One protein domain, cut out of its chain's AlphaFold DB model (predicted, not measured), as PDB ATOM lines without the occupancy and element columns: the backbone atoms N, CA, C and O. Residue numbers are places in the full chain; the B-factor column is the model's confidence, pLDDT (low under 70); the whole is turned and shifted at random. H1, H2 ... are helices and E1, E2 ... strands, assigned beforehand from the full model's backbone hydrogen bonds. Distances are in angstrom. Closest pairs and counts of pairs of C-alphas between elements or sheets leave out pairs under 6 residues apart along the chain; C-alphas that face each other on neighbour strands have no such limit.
ATOM      1  N   TRP A  14      77.041  48.861  79.616       91.25
ATOM      2  CA  TRP A  14      78.308  48.601  78.951       91.25
ATOM      3  C   TRP A  14      78.030  47.777  77.695       91.25
ATOM      4  O   TRP A  14      76.929  47.259  77.498       91.25
ATOM      5  N   LEU A  15      79.035  47.677  76.834       91.00
ATOM      6  CA  LEU A  15      78.979  46.813  75.662       91.00
ATOM      7  C   LEU A  15      79.770  45.538  75.934       91.00
ATOM      8  O   LEU A  15      80.793  45.586  76.609       91.00
ATOM      9  N   GLU A  16      79.342  44.423  75.361       91.94
ATOM     10  CA  GLU A  16      80.107  43.178  75.354       91.94
ATOM     11  C   GLU A  16      80.509  42.849  73.922       91.94
ATOM     12  O   GLU A  16      79.687  42.875  73.003       91.94
ATOM     13  N   VAL A  17      81.789  42.550  73.717       92.62
ATOM     14  CA  VAL A  17      82.324  42.197  72.401       92.62
ATOM     15  C   VAL A  17      82.993  40.833  72.454       92.62
ATOM     16  O   VAL A  17      83.716  40.514  73.397       92.62
ATOM     17  N   LYS A  18      82.766  40.009  71.428       95.19
ATOM     18  CA  LYS A  18      83.449  38.721  71.295       95.19
ATOM     19  C   LYS A  18      84.807  38.937  70.633       95.19
ATOM     20  O   LYS A  18      84.875  39.242  69.445       95.19
ATOM     21  N   TYR A  19      85.882  38.755  71.390       96.38
ATOM     22  CA  TYR A  19      87.263  38.948  70.945       96.38
ATOM     23  C   TYR A  19      88.121  37.756  71.386       96.38
ATOM     24  O   TYR A  19      88.013  37.320  72.525       96.38
ATOM     25  N   ASN A  20      88.942  37.182  70.501       95.56
ATOM     26  CA  ASN A  20      89.794  36.014  70.801       95.56
ATOM     27  C   ASN A  20      89.070  34.875  71.548       95.56
ATOM     28  O   ASN A  20      89.569  34.322  72.526       95.56
ATOM     29  N   ASN A  21      87.867  34.526  71.084       95.56
ATOM     30  CA  ASN A  21      87.031  33.462  71.648       95.56
ATOM     31  C   ASN A  21      86.589  33.671  73.117       95.56
ATOM     32  O   ASN A  21      86.100  32.730  73.739       95.56
ATOM     33  N   ARG A  22      86.695  34.901  73.640       96.00
ATOM     34  CA  ARG A  22      86.137  35.345  74.928       96.00
ATOM     35  C   ARG A  22      85.193  36.534  74.743       96.00
ATOM     36  O   ARG A  22      85.267  37.238  73.736       96.00
ATOM     37  N   TRP A  23      84.315  36.751  75.713       95.06
ATOM     38  CA  TRP A  23      83.574  38.005  75.846       95.06
ATOM     39  C   TRP A  23      84.431  39.014  76.608       95.06
ATOM     40  O   TRP A  23      85.117  38.637  77.555       95.06
ATOM     41  N   VAL A  24      84.435  40.259  76.140       95.12
ATOM     42  CA  VAL A  24      85.160  41.380  76.746       95.12
ATOM     43  C   VAL A  24      84.167  42.497  77.031       95.12
ATOM     44  O   VAL A  24      83.417  42.899  76.137       95.12
ATOM     45  N   GLU A  25      84.184  43.006  78.258       93.44
ATOM     46  CA  GLU A  25      83.335  44.113  78.690       93.44
ATOM     47  C   GLU A  25      83.964  45.462  78.330       93.44
ATOM     48  O   GLU A  25      85.122  45.758  78.634       93.44
ATOM     49  N   ILE A  26      83.187  46.329  77.690       93.69
ATOM     50  CA  ILE A  26      83.611  47.646  77.228       93.69
ATOM     51  C   ILE A  26      82.766  48.721  77.912       93.69
ATOM     52  O   ILE A  26      81.767  49.201  77.376       93.69
ATOM     53  N   GLY A  27      83.190  49.132  79.107       92.12
ATOM     54  CA  GLY A  27      82.611  50.234  79.883       92.12
ATOM     55  C   GLY A  27      83.509  51.472  79.978       92.12
ATOM     56  O   GLY A  27      83.057  52.531  80.406       92.12
ATOM     57  N   GLY A  28      84.779  51.378  79.564       90.75
ATOM     58  CA  GLY A  28      85.736  52.490  79.626       90.75
ATOM     59  C   GLY A  28      85.385  53.675  78.720       90.75
ATOM     60  O   GLY A  28      85.720  54.814  79.029       90.75
ATOM     61  N   HIS A  29      84.646  53.415  77.638       88.19
ATOM     62  CA  HIS A  29      84.283  54.391  76.605       88.19
ATOM     63  C   HIS A  29      83.398  55.551  77.099       88.19
ATOM     64  O   HIS A  29      83.283  56.569  76.421       88.19
ATOM     65  N   ILE A  30      82.766  55.405  78.266       89.38
ATOM     66  CA  ILE A  30      81.842  56.396  78.834       89.38
ATOM     67  C   ILE A  30      82.571  57.684  79.241       89.38
ATOM     68  O   ILE A  30      81.963  58.756  79.279       89.38
ATOM     69  N   VAL A  31      83.874  57.602  79.520       91.00
ATOM     70  CA  VAL A  31      84.704  58.755  79.873       91.00
ATOM     71  C   VAL A  31      85.861  58.884  78.894       91.00
ATOM     72  O   VAL A  31      86.657  57.966  78.720       91.00
ATOM     73  N   ASP A  32      85.984  60.060  78.281       91.56
ATOM     74  CA  ASP A  32      87.099  60.361  77.390       91.56
ATOM     75  C   ASP A  32      88.376  60.756  78.153       91.56
ATOM     76  O   ASP A  32      88.348  61.242  79.289       91.56
ATOM     77  N   ARG A  33      89.532  60.547  77.508       91.19
ATOM     78  CA  ARG A  33      90.838  60.861  78.107       91.19
ATOM     79  C   ARG A  33      91.019  62.343  78.435       91.19
ATOM     80  O   ARG A  33      91.517  62.601  79.528       91.19
ATOM     81  N   PRO A  34      90.654  63.308  77.563       93.06
ATOM     82  CA  PRO A  34      90.788  64.724  77.901       93.06
ATOM     83  C   PRO A  34      90.075  65.092  79.207       93.06
ATOM     84  O   PRO A  34      90.654  65.762  80.059       93.06
ATOM     85  N   TYR A  35      88.850  64.603  79.408       94.12
ATOM     86  CA  TYR A  35      88.104  64.817  80.641       94.12
ATOM     87  C   TYR A  35      88.798  64.173  81.848       94.12
ATOM     88  O   TYR A  35      88.988  64.839  82.868       94.12
ATOM     89  N   LEU A  36      89.237  62.913  81.729       94.44
ATOM     90  CA  LEU A  36      89.965  62.234  82.804       94.44
ATOM     91  C   LEU A  36      91.249  62.984  83.186       94.44
ATOM     92  O   LEU A  36      91.502  63.188  84.370       94.44
ATOM     93  N   GLN A  37      92.033  63.436  82.208       94.88
ATOM     94  CA  GLN A  37      93.280  64.170  82.443       94.88
ATOM     95  C   GLN A  37      93.037  65.477  83.197       94.88
ATOM     96  O   GLN A  37      93.756  65.791  84.146       94.88
ATOM     97  N   LYS A  38      91.996  66.230  82.827       96.06
ATOM     98  CA  LYS A  38      91.623  67.461  83.536       96.06
ATOM     99  C   LYS A  38      91.179  67.179  84.966       96.06
ATOM    100  O   LYS A  38      91.554  67.908  85.883       96.06
ATOM    101  N   LEU A  39      90.443  66.093  85.183       94.81
ATOM    102  CA  LEU A  39      90.044  65.675  86.523       94.81
ATOM    103  C   LEU A  39      91.251  65.231  87.368       94.81
ATOM    104  O   LEU A  39      91.356  65.597  88.535       94.81
ATOM    105  N   GLN A  40      92.196  64.502  86.775       95.50
ATOM    106  CA  GLN A  40      93.452  64.104  87.419       95.50
ATOM    107  C   GLN A  40      94.341  65.306  87.764       95.50
ATOM    108  O   GLN A  40      94.995  65.284  88.807       95.50
ATOM    109  N   ALA A  41      94.341  66.347  86.926       95.56
ATOM    110  CA  ALA A  41      95.034  67.608  87.185       95.56
ATOM    111  C   ALA A  41      94.354  68.433  88.289       95.56
ATOM    112  O   ALA A  41      95.036  69.087  89.070       95.56
ATOM    113  N   LYS A  42      93.019  68.372  88.394       95.00
ATOM    114  CA  LYS A  42      92.255  69.008  89.481       95.00
ATOM    115  C   LYS A  42      92.563  68.397  90.853       95.00
ATOM    116  O   LYS A  42      92.484  69.093  91.861       95.00
ATOM    117  N   PHE A  43      92.899  67.112  90.895       94.94
ATOM    118  CA  PHE A  43      93.216  66.386  92.121       94.94
ATOM    119  C   PHE A  43      94.613  65.763  92.026       94.94
ATOM    120  O   PHE A  43      94.687  64.544  91.994       94.94
ATOM    121  N   PRO A  44      95.714  66.532  91.948       94.50
ATOM    122  CA  PRO A  44      97.038  66.039  91.536       94.50
ATOM    123  C   PRO A  44      97.668  65.016  92.491       94.50
ATOM    124  O   PRO A  44      98.388  64.132  92.034       94.50
ATOM    125  N   ASP A  45      97.308  65.053  93.774       95.00
ATOM    126  CA  ASP A  45      97.873  64.162  94.797       95.00
ATOM    127  C   ASP A  45      96.973  62.956  95.117       95.00
ATOM    128  O   ASP A  45      97.342  62.077  95.894       95.00
ATOM    129  N   PHE A  46      95.777  62.877  94.518       95.06
ATOM    130  CA  PHE A  46      94.830  61.803  94.818       95.06
ATOM    131  C   PHE A  46      95.290  60.455  94.249       95.06
ATOM    132  O   PHE A  46      95.565  60.338  93.048       95.06
ATOM    133  N   MET A  47      95.322  59.431  95.100       92.81
ATOM    134  CA  MET A  47      95.714  58.059  94.772       92.81
ATOM    135  C   MET A  47      94.659  57.066  95.261       92.81
ATOM    136  O   MET A  47      93.942  57.331  96.221       92.81
ATOM    137  N   GLY A  48      94.593  55.903  94.615       93.12
ATOM    138  CA  GLY A  48      93.642  54.848  94.970       93.12
ATOM    139  C   GLY A  48      92.249  55.063  94.380       93.12
ATOM    140  O   GLY A  48      92.112  55.570  93.259       93.12
ATOM    141  N   SER A  49      91.234  54.609  95.120       93.62
ATOM    142  CA  SER A  49      89.860  54.518  94.632       93.62
ATOM    143  C   SER A  49      89.196  55.885  94.545       93.62
ATOM    144  O   SER A  49      89.166  56.624  95.524       93.62
ATOM    145  N   PHE A  50      88.614  56.205  93.394       93.50
ATOM    146  CA  PHE A  50      87.966  57.488  93.144       93.50
ATOM    147  C   PHE A  50      86.512  57.292  92.745       93.50
ATOM    148  O   PHE A  50      86.217  56.500  91.848       93.50
ATOM    149  N   TYR A  51      85.631  58.050  93.401       91.62
ATOM    150  CA  TYR A  51      84.186  58.023  93.214       91.62
ATOM    151  C   TYR A  51      83.667  59.447  93.015       91.62
ATOM    152  O   TYR A  51      83.874  60.320  93.858       91.62
ATOM    153  N   GLY A  52      82.977  59.680  91.906       88.69
ATOM    154  CA  GLY A  52      82.407  60.975  91.550       88.69
ATOM    155  C   GLY A  52      82.724  61.363  90.113       88.69
ATOM    156  O   GLY A  52      83.487  60.696  89.423       88.69
ATOM    157  N   TYR A  53      82.122  62.455  89.637       89.44
ATOM    158  CA  TYR A  53      82.359  62.975  88.281       89.44
ATOM    159  C   TYR A  53      82.078  61.966  87.149       89.44
ATOM    160  O   TYR A  53      82.643  62.095  86.064       89.44
ATOM    161  N   GLY A  54      81.202  60.982  87.394       87.88
ATOM    162  CA  GLY A  54      80.909  59.888  86.457       87.88
ATOM    163  C   GLY A  54      81.932  58.744  86.477       87.88
ATOM    164  O   GLY A  54      81.939  57.926  85.565       87.88
ATOM    165  N   ILE A  55      82.800  58.695  87.493       91.31
ATOM    166  CA  ILE A  55      83.869  57.706  87.653       91.31
ATOM    167  C   ILE A  55      83.709  56.991  89.000       91.31
ATOM    168  O   ILE A  55      83.478  57.630  90.023       91.31
ATOM    169  N   ALA A  56      83.857  55.669  88.997       92.69
ATOM    170  CA  ALA A  56      83.980  54.802  90.163       92.69
ATOM    171  C   ALA A  56      85.012  53.699  89.856       92.69
ATOM    172  O   ALA A  56      84.669  52.638  89.328       92.69
ATOM    173  N   VAL A  57      86.288  53.971  90.148       92.19
ATOM    174  CA  VAL A  57      87.448  53.121  89.795       92.19
ATOM    175  C   VAL A  57      88.375  52.916  90.990       92.19
ATOM    176  O   VAL A  57      88.445  53.773  91.865       92.19
ATOM    177  N   LEU A  58      89.132  51.812  91.010       91.31
ATOM    178  CA  LEU A  58      90.106  51.506  92.075       91.31
ATOM    179  C   LEU A  58      91.429  52.272  91.957       91.31
ATOM    180  O   LEU A  58      92.099  52.504  92.958       91.31
ATOM    181  N   HIS A  59      91.825  52.634  90.737       91.62
ATOM    182  CA  HIS A  59      93.106  53.277  90.465       91.62
ATOM    183  C   HIS A  59      92.880  54.539  89.643       91.62
ATOM    184  O   HIS A  59      92.922  54.514  88.418       91.62
ATOM    185  N   PHE A  60      92.651  55.665  90.318       94.06
ATOM    186  CA  PHE A  60      92.318  56.931  89.659       94.06
ATOM    187  C   PHE A  60      93.362  57.420  88.648       94.06
ATOM    188  O   PHE A  60      93.018  58.078  87.666       94.06
ATOM    189  N   ARG A  61      94.643  57.100  88.865       93.44
ATOM    190  CA  ARG A  61      95.736  57.490  87.961       93.44
ATOM    191  C   ARG A  61      95.814  56.665  86.695       93.44
ATOM    192  O   ARG A  61      96.223  57.193  85.668       93.44
ATOM    193  N   ASN A  62      95.418  55.404  86.775       91.75
ATOM    194  CA  ASN A  62      95.464  54.488  85.652       91.75
ATOM    195  C   ASN A  62      94.195  53.626  85.625       91.75
ATOM    196  O   ASN A  62      94.259  52.426  85.902       91.75
ATOM    197  N   PRO A  63      93.018  54.234  85.388       92.75
ATOM    198  CA  PRO A  63      91.800  53.463  85.247       92.75
ATOM    199  C   PRO A  63      91.819  52.731  83.896       92.75
ATOM    200  O   PRO A  63      92.321  53.284  82.912       92.75
ATOM    201  N   PRO A  64      91.239  51.525  83.803       92.25
ATOM    202  CA  PRO A  64      91.216  50.746  82.569       92.25
ATOM    203  C   PRO A  64      90.139  51.285  81.624       92.25
ATOM    204  O   PRO A  64      89.089  50.680  81.429       92.25
ATOM    205  N   ILE A  65      90.376  52.475  81.071       91.38
ATOM    206  CA  ILE A  65      89.490  53.121  80.091       91.38
ATOM    207  C   ILE A  65      89.959  52.913  78.648       91.38
ATOM    208  O   ILE A  65      89.180  53.069  77.711       91.38
ATOM    209  N   GLN A  66      91.237  52.573  78.462       91.06
ATOM    210  CA  GLN A  66      91.806  52.211  77.172       91.06
ATOM    211  C   GLN A  66      91.627  50.714  76.951       91.06
ATOM    212  O   GLN A  66      91.959  49.915  77.822       91.06
ATOM    213  N   TRP A  67      91.136  50.341  75.773       90.81
ATOM    214  CA  TRP A  67      91.075  48.939  75.395       90.81
ATOM    215  C   TRP A  67      92.475  48.424  75.054       90.81
ATOM    216  O   TRP A  67      93.103  48.883  74.100       90.81
ATOM    217  N   GLU A  68      92.946  47.477  75.855       92.50
ATOM    218  CA  GLU A  68      94.198  46.736  75.675       92.50
ATOM    219  C   GLU A  68      93.863  45.246  75.612       92.50
ATOM    220  O   GLU A  68      94.321  44.443  76.422       92.50
ATOM    221  N   GLU A  69      92.927  44.919  74.715       93.25
ATOM    222  CA  GLU A  69      92.356  43.584  74.513       93.25
ATOM    223  C   GLU A  69      91.601  43.006  75.717       93.25
ATOM    224  O   GLU A  69      91.025  41.933  75.603       93.25
ATOM    225  N   ASN A  70      91.543  43.715  76.843       93.19
ATOM    226  CA  ASN A  70      90.919  43.303  78.097       93.19
ATOM    227  C   ASN A  70      89.718  44.176  78.464       93.19
ATOM    228  O   ASN A  70      89.439  45.174  77.796       93.19
ATOM    229  N   ASP A  71      89.020  43.785  79.530       93.50
ATOM    230  CA  ASP A  71      87.856  44.510  80.025       93.50
ATOM    231  C   ASP A  71      88.221  45.953  80.370       93.50
ATOM    232  O   ASP A  71      89.262  46.241  80.967       93.50
ATOM    233  N   THR A  72      87.332  46.871  80.008       93.81
ATOM    234  CA  THR A  72      87.455  48.282  80.354       93.81
ATOM    235  C   THR A  72      86.287  48.698  81.221       93.81
ATOM    236  O   THR A  72      85.140  48.348  80.953       93.81
ATOM    237  N   PHE A  73      86.552  49.489  82.252       91.62
ATOM    238  CA  PHE A  73      85.522  49.927  83.179       91.62
ATOM    239  C   PHE A  73      85.821  51.307  83.737       91.62
ATOM    240  O   PHE A  73      86.962  51.667  84.024       91.62
ATOM    241  N   VAL A  74      84.750  52.071  83.941       90.06
ATOM    242  CA  VAL A  74      84.831  53.383  84.585       90.06
ATOM    243  C   VAL A  74      83.838  53.553  85.730       90.06
ATOM    244  O   VAL A  74      84.010  54.463  86.530       90.06
ATOM    245  N   GLN A  75      82.835  52.677  85.855       87.56
ATOM    246  CA  GLN A  75      81.801  52.755  86.897       87.56
ATOM    247  C   GLN A  75      81.495  51.410  87.578       87.56
ATOM    248  O   GLN A  75      80.539  51.320  88.343       87.56
ATOM    249  N   ASN A  76      82.306  50.367  87.363       84.75
ATOM    250  CA  ASN A  76      82.007  49.022  87.876       84.75
ATOM    251  C   ASN A  76      81.897  48.954  89.409       84.75
ATOM    252  O   ASN A  76      81.170  48.120  89.936       84.75
ATOM    253  N   LYS A  77      82.579  49.841  90.143       85.88
ATOM    254  CA  LYS A  77      82.487  49.902  91.611       85.88
ATOM    255  C   LYS A  77      81.215  50.557  92.137       85.88
ATOM    256  O   LYS A  77      80.995  50.510  93.342       85.88
ATOM    257  N   ALA A  78      80.412  51.165  91.268       85.75
ATOM    258  CA  ALA A  78      79.115  51.736  91.618       85.75
ATOM    259  C   ALA A  78      77.938  50.805  91.270       85.75
ATOM    260  O   ALA A  78      76.796  51.168  91.534       85.75
ATOM    261  N   ILE A  79      78.196  49.628  90.683       87.75
ATOM    262  CA  ILE A  79      77.150  48.662  90.331       87.75
ATOM    263  C   ILE A  79      76.646  47.986  91.609       87.75
ATOM    264  O   ILE A  79      77.415  47.343  92.322       87.75
ATOM    265  N   THR A  80      75.352  48.136  91.884       90.00
ATOM    266  CA  THR A  80      74.661  47.512  93.022       90.00
ATOM    267  C   THR A  80      73.796  46.324  92.613       90.00
ATOM    268  O   THR A  80      73.556  45.451  93.441       90.00
ATOM    269  N   ASP A  81      73.354  46.273  91.354       90.00
ATOM    270  CA  ASP A  81      72.497  45.218  90.811       90.00
ATOM    271  C   ASP A  81      72.714  45.052  89.292       90.00
ATOM    272  O   ASP A  81      73.212  45.962  88.624       90.00
TER     273      ASP A  81
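This is residues 14 to 81 of the 126 residues of an uncharacterized protein of Spirochaetales bacterium (UniProt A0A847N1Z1). With little regular structure, this domain has a hairpin, E1 and E2, at one end, helix H1 and a smaller hairpin, E3 and E4, towards the other, and unnamed residues 58 to 81 winding between. Of 68 printed residues, 26, under half, are in named elements, ordered E1, E2, H1, E3, E4; the class is mixed, helices and strands. Both two-stranded sheets are antiparallel. It is compact, radius of gyration of the C-alphas 12.5 A, but elongated, 40 by 26 by 17 A.

Find C-alpha 15 at (78.979, 46.813, 75.662): E1, residues 15 to 19, runs 12.4 A. Then come E2, 22 to 26, 12.8 A; H1, 33 to 42, 14.1 A; E3, 50 to 52, 6.8 A; and E4, 55 to 57, 6.2 A, ending at C-alpha 57 (87.448, 53.121, 89.795).

In hairpin E1 and E2, N 17 and O 24 are within hydrogen-bond range, 2.9 A. In hairpin E3 and E4, N 52 and O 55 are, 2.8 A. H1 has every O i to N i+4 pair within range; it is apart from E1 and E4.

The farthest C-alphas, Asn 21 and Lys 42, are 40.1 A apart. The printed part has no cut; no printed residue is under 70 in pLDDT.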